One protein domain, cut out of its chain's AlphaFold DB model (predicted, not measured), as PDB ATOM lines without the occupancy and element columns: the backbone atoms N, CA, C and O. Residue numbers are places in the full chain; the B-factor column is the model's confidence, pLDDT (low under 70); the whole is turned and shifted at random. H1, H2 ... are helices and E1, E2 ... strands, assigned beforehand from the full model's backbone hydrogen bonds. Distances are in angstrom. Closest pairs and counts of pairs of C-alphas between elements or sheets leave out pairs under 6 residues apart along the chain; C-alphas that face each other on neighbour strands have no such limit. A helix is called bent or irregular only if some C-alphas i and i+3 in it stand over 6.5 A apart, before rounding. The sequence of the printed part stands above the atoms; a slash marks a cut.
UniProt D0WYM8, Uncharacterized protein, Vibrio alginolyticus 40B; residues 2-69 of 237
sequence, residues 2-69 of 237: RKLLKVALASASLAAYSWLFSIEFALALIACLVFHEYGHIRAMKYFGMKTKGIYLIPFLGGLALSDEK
ATOM      1  N   ARG A   2     208.900 251.057 258.845       71.38
ATOM      2  CA  ARG A   2     208.110 249.848 258.484       71.38
ATOM      3  C   ARG A   2     206.586 249.953 258.685       71.38
ATOM      4  O   ARG A   2     205.852 249.350 257.918       71.38
ATOM      5  N   LYS A   3     206.099 250.702 259.686       75.81
ATOM      6  CA  LYS A   3     204.651 250.935 259.887       75.81
ATOM      7  C   LYS A   3     204.045 251.813 258.782       75.81
ATOM      8  O   LYS A   3     203.002 251.466 258.252       75.81
ATOM      9  N   LEU A   4     204.743 252.887 258.400       79.62
ATOM     10  CA  LEU A   4     204.333 253.784 257.314       79.62
ATOM     11  C   LEU A   4     204.233 253.045 255.977       79.62
ATOM     12  O   LEU A   4     203.265 253.237 255.259       79.62
ATOM     13  N   LEU A   5     205.179 252.143 255.689       84.31
ATOM     14  CA  LEU A   5     205.136 251.323 254.479       84.31
ATOM     15  C   LEU A   5     203.888 250.431 254.418       84.31
ATOM     16  O   LEU A   5     203.245 250.360 253.382       84.31
ATOM     17  N   LYS A   6     203.519 249.775 255.525       82.06
ATOM     18  CA  LYS A   6     202.309 248.936 255.572       82.06
ATOM     19  C   LYS A   6     201.041 249.744 255.336       82.06
ATOM     20  O   LYS A   6     200.175 249.296 254.601       82.06
ATOM     21  N   VAL A   7     200.953 250.920 255.960       81.38
ATOM     22  CA  VAL A   7     199.814 251.825 255.777       81.38
ATOM     23  C   VAL A   7     199.763 252.313 254.332       81.38
ATOM     24  O   VAL A   7     198.712 252.233 253.719       81.38
ATOM     25  N   ALA A   8     200.894 252.727 253.756       84.12
ATOM     26  CA  ALA A   8     200.957 253.162 252.363       84.12
ATOM     27  C   ALA A   8     200.522 252.059 251.387       84.12
ATOM     28  O   ALA A   8     199.734 252.322 250.485       84.12
ATOM     29  N   LEU A   9     200.989 250.825 251.595       84.44
ATOM     30  CA  LEU A   9     200.615 249.671 250.778       84.44
ATOM     31  C   LEU A   9     199.126 249.326 250.923       84.44
ATOM     32  O   LEU A   9     198.441 249.190 249.918       84.44
ATOM     33  N   ALA A  10     198.599 249.295 252.150       79.75
ATOM     34  CA  ALA A  10     197.177 249.062 252.391       79.75
ATOM     35  C   ALA A  10     196.292 250.151 251.761       79.75
ATOM     36  O   ALA A  10     195.299 249.832 251.110       79.75
ATOM     37  N   SER A  11     196.669 251.426 251.899       81.56
ATOM     38  CA  SER A  11     195.967 252.545 251.261       81.56
ATOM     39  C   SER A  11     196.042 252.471 249.735       81.56
ATOM     40  O   SER A  11     195.051 252.751 249.067       81.56
ATOM     41  N   ALA A  12     197.185 252.064 249.175       83.12
ATOM     42  CA  ALA A  12     197.342 251.861 247.739       83.12
ATOM     43  C   ALA A  12     196.479 250.698 247.230       83.12
ATOM     44  O   ALA A  12     195.838 250.839 246.192       83.12
ATOM     45  N   SER A  13     196.406 249.581 247.963       78.81
ATOM     46  CA  SER A  13     195.520 248.459 247.628       78.81
ATOM     47  C   SER A  13     194.061 248.897 247.666       78.81
ATOM     48  O   SER A  13     193.327 248.634 246.717       78.81
ATOM     49  N   LEU A  14     193.653 249.618 248.717       83.00
ATOM     50  CA  LEU A  14     192.296 250.151 248.834       83.00
ATOM     51  C   LEU A  14     191.959 251.062 247.649       83.00
ATOM     52  O   LEU A  14     190.921 250.870 247.023       83.00
ATOM     53  N   ALA A  15     192.841 252.004 247.308       78.69
ATOM     54  CA  ALA A  15     192.642 252.911 246.181       78.69
ATOM     55  C   ALA A  15     192.565 252.165 244.839       78.69
ATOM     56  O   ALA A  15     191.659 252.424 244.052       78.69
ATOM     57  N   ALA A  16     193.467 251.211 244.595       77.00
ATOM     58  CA  ALA A  16     193.507 250.437 243.355       77.00
ATOM     59  C   ALA A  16     192.240 249.591 243.156       77.00
ATOM     60  O   ALA A  16     191.620 249.647 242.096       77.00
ATOM     61  N   TYR A  17     191.820 248.839 244.178       76.75
ATOM     62  CA  TYR A  17     190.614 248.014 244.086       76.75
ATOM     63  C   TYR A  17     189.334 248.855 244.054       76.75
ATOM     64  O   TYR A  17     188.404 248.494 243.340       76.75
ATOM     65  N   SER A  18     189.300 249.994 244.759       76.88
ATOM     66  CA  SER A  18     188.151 250.910 244.705       76.88
ATOM     67  C   SER A  18     187.999 251.545 243.325       76.88
ATOM     68  O   SER A  18     186.880 251.712 242.860       76.88
ATOM     69  N   TRP A  19     189.114 251.873 242.661       79.44
ATOM     70  CA  TRP A  19     189.113 252.412 241.299       79.44
ATOM     71  C   TRP A  19     188.610 251.392 240.273       79.44
ATOM     72  O   TRP A  19     187.908 251.758 239.335       79.44
ATOM     73  N   LEU A  20     188.997 250.122 240.416       73.31
ATOM     74  CA  LEU A  20     188.662 249.075 239.443       73.31
ATOM     75  C   LEU A  20     187.266 248.485 239.625       73.31
ATOM     76  O   LEU A  20     186.688 247.999 238.657       73.31
ATOM     77  N   PHE A  21     186.750 248.507 240.852       81.81
ATOM     78  CA  PHE A  21     185.480 247.887 241.207       81.81
ATOM     79  C   PHE A  21     184.597 248.880 241.974       81.81
ATOM     80  O   PHE A  21     183.932 249.715 241.368       81.81
ATOM     81  N   SER A  22     184.588 248.798 243.306       85.56
ATOM     82  CA  SER A  22     183.889 249.723 244.195       85.56
ATOM     83  C   SER A  22     184.595 249.780 245.550       85.56
ATOM     84  O   SER A  22     185.413 248.911 245.879       85.56
ATOM     85  N   ILE A  23     184.280 250.793 246.358       85.19
ATOM     86  CA  ILE A  23     184.872 250.925 247.692       85.19
ATOM     87  C   ILE A  23     184.394 249.821 248.642       85.19
ATOM     88  O   ILE A  23     185.182 249.299 249.428       85.19
ATOM     89  N   GLU A  24     183.135 249.400 248.526       85.62
ATOM     90  CA  GLU A  24     182.554 248.295 249.289       85.62
ATOM     91  C   GLU A  24     183.279 246.986 248.972       85.62
ATOM     92  O   GLU A  24     183.681 246.262 249.884       85.62
ATOM     93  N   PHE A  25     183.519 246.719 247.683       81.69
ATOM     94  CA  PHE A  25     184.276 245.550 247.242       81.69
ATOM     95  C   PHE A  25     185.714 245.580 247.766       81.69
ATOM     96  O   PHE A  25     186.204 244.586 248.301       81.69
ATOM     97  N   ALA A  26     186.393 246.724 247.658       84.50
ATOM     98  CA  ALA A  26     187.766 246.870 248.125       84.50
ATOM     99  C   ALA A  26     187.888 246.640 249.641       84.50
ATOM    100  O   ALA A  26     188.811 245.956 250.089       84.50
ATOM    101  N   LEU A  27     186.944 247.161 250.431       89.38
ATOM    102  CA  LEU A  27     186.890 246.944 251.878       89.38
ATOM    103  C   LEU A  27     186.619 245.478 252.226       89.38
ATOM    104  O   LEU A  27     187.308 244.925 253.086       89.38
ATOM    105  N   ALA A  28     185.673 244.834 251.539       88.75
ATOM    106  CA  ALA A  28     185.379 243.415 251.718       88.75
ATOM    107  C   ALA A  28     186.597 242.534 251.393       88.75
ATOM    108  O   ALA A  28     186.966 241.674 252.194       88.75
ATOM    109  N   LEU A  29     187.265 242.788 250.263       87.69
ATOM    110  CA  LEU A  29     188.483 242.088 249.849       87.69
ATOM    111  C   LEU A  29     189.605 242.247 250.872       87.69
ATOM    112  O   LEU A  29     190.202 241.254 251.284       87.69
ATOM    113  N   ILE A  30     189.866 243.473 251.326       89.75
ATOM    114  CA  ILE A  30     190.889 243.732 252.344       89.75
ATOM    115  C   ILE A  30     190.547 243.024 253.656       89.75
ATOM    116  O   ILE A  30     191.436 242.430 254.262       89.75
ATOM    117  N   ALA A  31     189.286 243.045 254.092       92.19
ATOM    118  CA  ALA A  31     188.867 242.364 255.313       92.19
ATOM    119  C   ALA A  31     189.085 240.843 255.225       92.19
ATOM    120  O   ALA A  31     189.677 240.259 256.135       92.19
ATOM    121  N   CYS A  32     188.680 240.222 254.113       94.00
ATOM    122  CA  CYS A  32     188.870 238.790 253.872       94.00
ATOM    123  C   CYS A  32     190.360 238.419 253.819       94.00
ATOM    124  O   CYS A  32     190.787 237.496 254.510       94.00
ATOM    125  N   LEU A  33     191.168 239.188 253.076       92.62
ATOM    126  CA  LEU A  33     192.620 238.995 253.003       92.62
ATOM    127  C   LEU A  33     193.275 239.128 254.375       92.62
ATOM    128  O   LEU A  33     194.049 238.270 254.772       92.62
ATOM    129  N   VAL A  34     192.958 240.171 255.142       92.94
ATOM    130  CA  VAL A  34     193.540 240.357 256.479       92.94
ATOM    131  C   VAL A  34     193.191 239.190 257.400       92.94
ATOM    132  O   VAL A  34     194.049 238.757 258.169       92.94
ATOM    133  N   PHE A  35     191.964 238.670 257.331       95.88
ATOM    134  CA  PHE A  35     191.549 237.533 258.151       95.88
ATOM    135  C   PHE A  35     192.254 236.231 257.746       95.88
ATOM    136  O   PHE A  35     192.701 235.482 258.615       95.88
ATOM    137  N   HIS A  36     192.422 236.005 256.444       96.19
ATOM    138  CA  HIS A  36     193.227 234.915 255.894       96.19
ATOM    139  C   HIS A  36     194.693 235.015 256.359       96.19
ATOM    140  O   HIS A  36     195.206 234.126 257.034       96.19
ATOM    141  N   GLU A  37     195.344 236.156 256.137       94.94
ATOM    142  CA  GLU A  37     196.740 236.390 256.533       94.94
ATOM    143  C   GLU A  37     196.957 236.304 258.050       94.94
ATOM    144  O   GLU A  37     198.021 235.906 258.541       94.94
ATOM    145  N   TYR A  38     195.933 236.654 258.832       94.88
ATOM    146  CA  TYR A  38     195.954 236.475 260.277       94.88
ATOM    147  C   TYR A  38     196.080 234.995 260.673       94.88
ATOM    148  O   TYR A  38     196.797 234.691 261.633       94.88
ATOM    149  N   GLY A  39     195.469 234.079 259.914       96.56
ATOM    150  CA  GLY A  39     195.628 232.633 260.076       96.56
ATOM    151  C   GLY A  39     197.089 232.192 259.963       96.56
ATOM    152  O   GLY A  39     197.617 231.561 260.888       96.56
ATOM    153  N   HIS A  40     197.792 232.624 258.911       95.69
ATOM    154  CA  HIS A  40     199.229 232.356 258.746       95.69
ATOM    155  C   HIS A  40     200.056 232.920 259.902       95.69
ATOM    156  O   HIS A  40     200.910 232.236 260.464       95.69
ATOM    157  N   ILE A  41     199.789 234.164 260.314       94.50
ATOM    158  CA  ILE A  41     200.490 234.793 261.444       94.50
ATOM    159  C   ILE A  41     200.266 234.017 262.736       94.50
ATOM    160  O   ILE A  41     201.201 233.857 263.529       94.50
ATOM    161  N   ARG A  42     199.046 233.535 262.980       95.81
ATOM    162  CA  ARG A  42     198.731 232.754 264.177       95.81
ATOM    163  C   ARG A  42     199.495 231.433 264.193       95.81
ATOM    164  O   ARG A  42     200.009 231.071 265.255       95.81
ATOM    165  N   ALA A  43     199.607 230.771 263.044       96.00
ATOM    166  CA  ALA A  43     200.383 229.547 262.865       96.00
ATOM    167  C   ALA A  43     201.890 229.785 263.038       96.00
ATOM    168  O   ALA A  43     202.546 229.082 263.802       96.00
ATOM    169  N   MET A  44     202.437 230.839 262.429       94.94
ATOM    170  CA  MET A  44     203.841 231.226 262.608       94.94
ATOM    171  C   MET A  44     204.177 231.488 264.079       94.94
ATOM    172  O   MET A  44     205.167 230.972 264.596       94.94
ATOM    173  N   LYS A  45     203.315 232.226 264.791       93.19
ATOM    174  CA  LYS A  45     203.476 232.468 266.233       93.19
ATOM    175  C   LYS A  45     203.382 231.190 267.062       93.19
ATOM    176  O   LYS A  45     204.088 231.080 268.057       93.19
ATOM    177  N   TYR A  46     202.529 230.239 266.674       94.50
ATOM    178  CA  TYR A  46     202.449 228.930 267.330       94.50
ATOM    179  C   TYR A  46     203.780 228.168 267.238       94.50
ATOM    180  O   TYR A  46     204.194 227.547 268.213       94.50
ATOM    181  N   PHE A  47     204.503 228.297 266.123       94.31
ATOM    182  CA  PHE A  47     205.850 227.742 265.962       94.31
ATOM    183  C   PHE A  47     206.977 228.624 266.523       94.31
ATOM    184  O   PHE A  47     208.146 228.332 266.289       94.31
ATOM    185  N   GLY A  48     206.651 229.693 267.254       91.50
ATOM    186  CA  GLY A  48     207.637 230.594 267.854       91.50
ATOM    187  C   GLY A  48     208.332 231.538 266.868       91.50
ATOM    188  O   GLY A  48     209.262 232.233 267.268       91.50
ATOM    189  N   MET A  49     207.878 231.607 265.613       92.88
ATOM    190  CA  MET A  49     208.514 232.421 264.577       92.88
ATOM    191  C   MET A  49     208.198 233.910 264.753       92.88
ATOM    192  O   MET A  49     207.050 234.313 264.983       92.88
ATOM    193  N   LYS A  50     209.208 234.763 264.564       87.62
ATOM    194  CA  LYS A  50     209.029 236.223 264.553       87.62
ATOM    195  C   LYS A  50     208.344 236.705 263.271       87.62
ATOM    196  O   LYS A  50     208.940 236.760 262.198       87.62
ATOM    197  N   THR A  51     207.097 237.157 263.403       87.62
ATOM    198  CA  THR A  51     206.309 237.703 262.287       87.62
ATOM    199  C   THR A  51     206.540 239.204 262.099       87.62
ATOM    200  O   THR A  51     206.408 239.976 263.053       87.62
ATOM    201  N   LYS A  52     206.767 239.657 260.861       82.12
ATOM    202  CA  LYS A  52     206.823 241.090 260.510       82.12
ATOM    203  C   LYS A  52     205.448 241.725 260.350       82.12
ATOM    204  O   LYS A  52     205.376 242.950 260.265       82.12
ATOM    205  N   GLY A  53     204.374 240.939 260.353       81.25
ATOM    206  CA  GLY A  53     202.994 241.375 260.136       81.25
ATOM    207  C   GLY A  53     202.559 241.256 258.674       81.25
ATOM    208  O   GLY A  53     203.297 240.714 257.856       81.25
ATOM    209  N   ILE A  54     201.366 241.777 258.383       86.81
ATOM    210  CA  ILE A  54     200.704 241.678 257.076       86.81
ATOM    211  C   ILE A  54     201.122 242.852 256.186       86.81
ATOM    212  O   ILE A  54     201.164 244.000 256.646       86.81
ATOM    213  N   TYR A  55     201.417 242.557 254.923       85.12
ATOM    214  CA  TYR A  55     201.622 243.522 253.849       85.12
ATOM    215  C   TYR A  55     200.556 243.279 252.784       85.12
ATOM    216  O   TYR A  55     200.496 242.193 252.228       85.12
ATOM    217  N   LEU A  56     199.708 244.269 252.516       85.06
ATOM    218  CA  LEU A  56     198.709 244.187 251.450       85.06
ATOM    219  C   LEU A  56     199.301 244.844 250.212       85.06
ATOM    220  O   LEU A  56     199.446 246.061 250.187       85.06
ATOM    221  N   ILE A  57     199.722 244.049 249.236       83.06
ATOM    222  CA  ILE A  57     200.330 244.551 248.006       83.06
ATOM    223  C   ILE A  57     199.231 244.664 246.946       83.06
ATOM    224  O   ILE A  57     198.523 243.683 246.697       83.06
ATOM    225  N   PRO A  58     199.066 245.834 246.301       74.31
ATOM    226  CA  PRO A  58     198.090 245.996 245.231       74.31
ATOM    227  C   PRO A  58     198.285 244.926 244.155       74.31
ATOM    228  O   PRO A  58     199.420 244.657 243.767       74.31
ATOM    229  N   PHE A  59     197.190 244.327 243.684       71.94
ATOM    230  CA  PHE A  59     197.159 243.292 242.636       71.94
ATOM    231  C   PHE A  59     197.779 241.939 242.985       71.94
ATOM    232  O   PHE A  59     197.439 240.954 242.341       71.94
ATOM    233  N   LEU A  60     198.643 241.875 243.998       71.62
ATOM    234  CA  LEU A  60     199.310 240.643 244.413       71.62
ATOM    235  C   LEU A  60     198.605 239.963 245.596       71.62
ATOM    236  O   LEU A  60     198.699 238.751 245.733       71.62
ATOM    237  N   GLY A  61     197.884 240.727 246.426       77.56
ATOM    238  CA  GLY A  61     197.142 240.213 247.580       77.56
ATOM    239  C   GLY A  61     197.828 240.490 248.920       77.56
ATOM    240  O   GLY A  61     198.512 241.504 249.093       77.56
ATOM    241  N   GLY A  62     197.590 239.621 249.901       76.56
ATOM    242  CA  GLY A  62     198.246 239.665 251.206       76.56
ATOM    243  C   GLY A  62     199.588 238.934 251.191       76.56
ATOM    244  O   GLY A  62     199.793 237.994 250.435       76.56
ATOM    245  N   LEU A  63     200.536 239.410 251.996       79.31
ATOM    246  CA  LEU A  63     201.766 238.695 252.313       79.31
ATOM    247  C   LEU A  63     202.049 238.790 253.812       79.31
ATOM    248  O   LEU A  63     202.387 239.863 254.337       79.31
ATOM    249  N   ALA A  64     201.979 237.656 254.503       70.25
ATOM    250  CA  ALA A  64     202.501 237.500 255.852       70.25
ATOM    251  C   ALA A  64     203.986 237.102 255.819       70.25
ATOM    252  O   ALA A  64     204.362 236.003 255.424       70.25
ATOM    253  N   LEU A  65     204.860 238.004 256.276       74.81
ATOM    254  CA  LEU A  65     206.311 237.788 256.248       74.81
ATOM    255  C   LEU A  65     206.864 237.341 257.609       74.81
ATOM    256  O   LEU A  65     206.553 237.935 258.648       74.81
ATOM    257  N   SER A  66     207.779 236.370 257.581       72.94
ATOM    258  CA  SER A  66     208.634 235.962 258.704       72.94
ATOM    259  C   SER A  66     210.113 236.178 258.367       72.94
ATOM    260  O   SER A  66     210.499 236.136 257.201       72.94
ATOM    261  N   ASP A  67     210.940 236.443 259.383       71.81
ATOM    262  CA  ASP A  67     212.411 236.449 259.256       71.81
ATOM    263  C   ASP A  67     213.028 235.050 259.408       71.81
ATOM    264  O   ASP A  67     214.212 234.854 259.138       71.81
ATOM    265  N   GLU A  68     212.241 234.079 259.863       77.75
ATOM    266  CA  GLU A  68     212.728 232.750 260.210       77.75
ATOM    267  C   GLU A  68     212.456 231.739 259.101       77.75
ATOM    268  O   GLU A  68     211.385 231.724 258.491       77.75
ATOM    269  N   LYS A  69     213.445 230.874 258.855       82.00
ATOM    270  CA  LYS A  69     213.335 229.793 257.878       82.00
ATOM    271  C   LYS A  69     212.412 228.700 258.408       82.00
ATOM    272  O   LYS A  69     212.501 228.306 259.570       82.00
TER     273      LYS A  69
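This is residues 2 to 69 of the 237 residues of an uncharacterized protein of Vibrio alginolyticus 40B (UniProt D0WYM8). Two helices, H1 and H2, form a V that is joined at its closed end by a tight link, and a two-stranded hairpin, E1 and E2, lies in the mouth of the V. The long helix H2 runs beside both strands with residues 29 to 45, while the other helix, H1, packs mainly on E1 with residues 2 to 14. The printed part has 68 residues, with two named helices followed by two named strands, in the order H1, H2, E1, E2; the sheet, of order E1 - E2, is antiparallel and the class is mixed, helices and strands. The whole is only just compact, close to loose, with a radius of gyration of the C-alphas of 12.8 A, and it is elongated, spanning 39 by 21 by 16 A.

Strand E1, residues 51 to 57, measures 16.9 A from first to last C-alpha and begins at C-alpha 51, (206.309, 237.703, 262.287). Strand E2, residues 61 to 66, measures 16.5 A and ends at C-alpha 66, (208.634, 235.962, 258.704). Helix H2, residues 23 to 46, is the longest helix, at 34.3 A. Helix H1, residues 2 to 20, measures 27.2 A and begins at C-alpha 2, (208.110, 249.848, 258.484). Neither helix is bent.

E1 and E2 are a hairpin of antiparallel neighbour strands, with 160 degrees between their directions. N 52 and O 65, at 2.8 A, and N 63 and O 55, also at 2.8 A, are within hydrogen-bond range. H2 has 10 pairs of C-alphas within 8 A of E2, the closest being those of Glu 37 and Ala 64, 5.9 A apart. H2 and E1 have 8 such pairs, the closest being the C-alphas of Ile 41 and Thr 51, at 6.6 A. H1 and E1 have 12, and the C-alphas of Ala 10 and Leu 56 come closest, at 5.2 A. H1 and E2 are apart, but only just, at 8.4 A. H1 and H2 are a helical hairpin and touch, H1 with residues 13 to 18 alone and H2 with residues 23 to 30 alone; their closest C-alphas, of Tyr 17 and Ala 26, are 5.1 A apart. They run opposite ways at a tilt of 38 degrees, only just steep. In H1 every O i to N i+4 pair is within hydrogen-bond range, and in H2 19 of 20 are.

The two C-alphas farthest apart are those of Trp 19 and Gly 48, at 39.0 A. The printed part has no cut, and the links H1 to H2, H2 to E1 and E1 to E2 are tight. The mean pLDDT of the printed part is 84.5, and no printed residue is under 70.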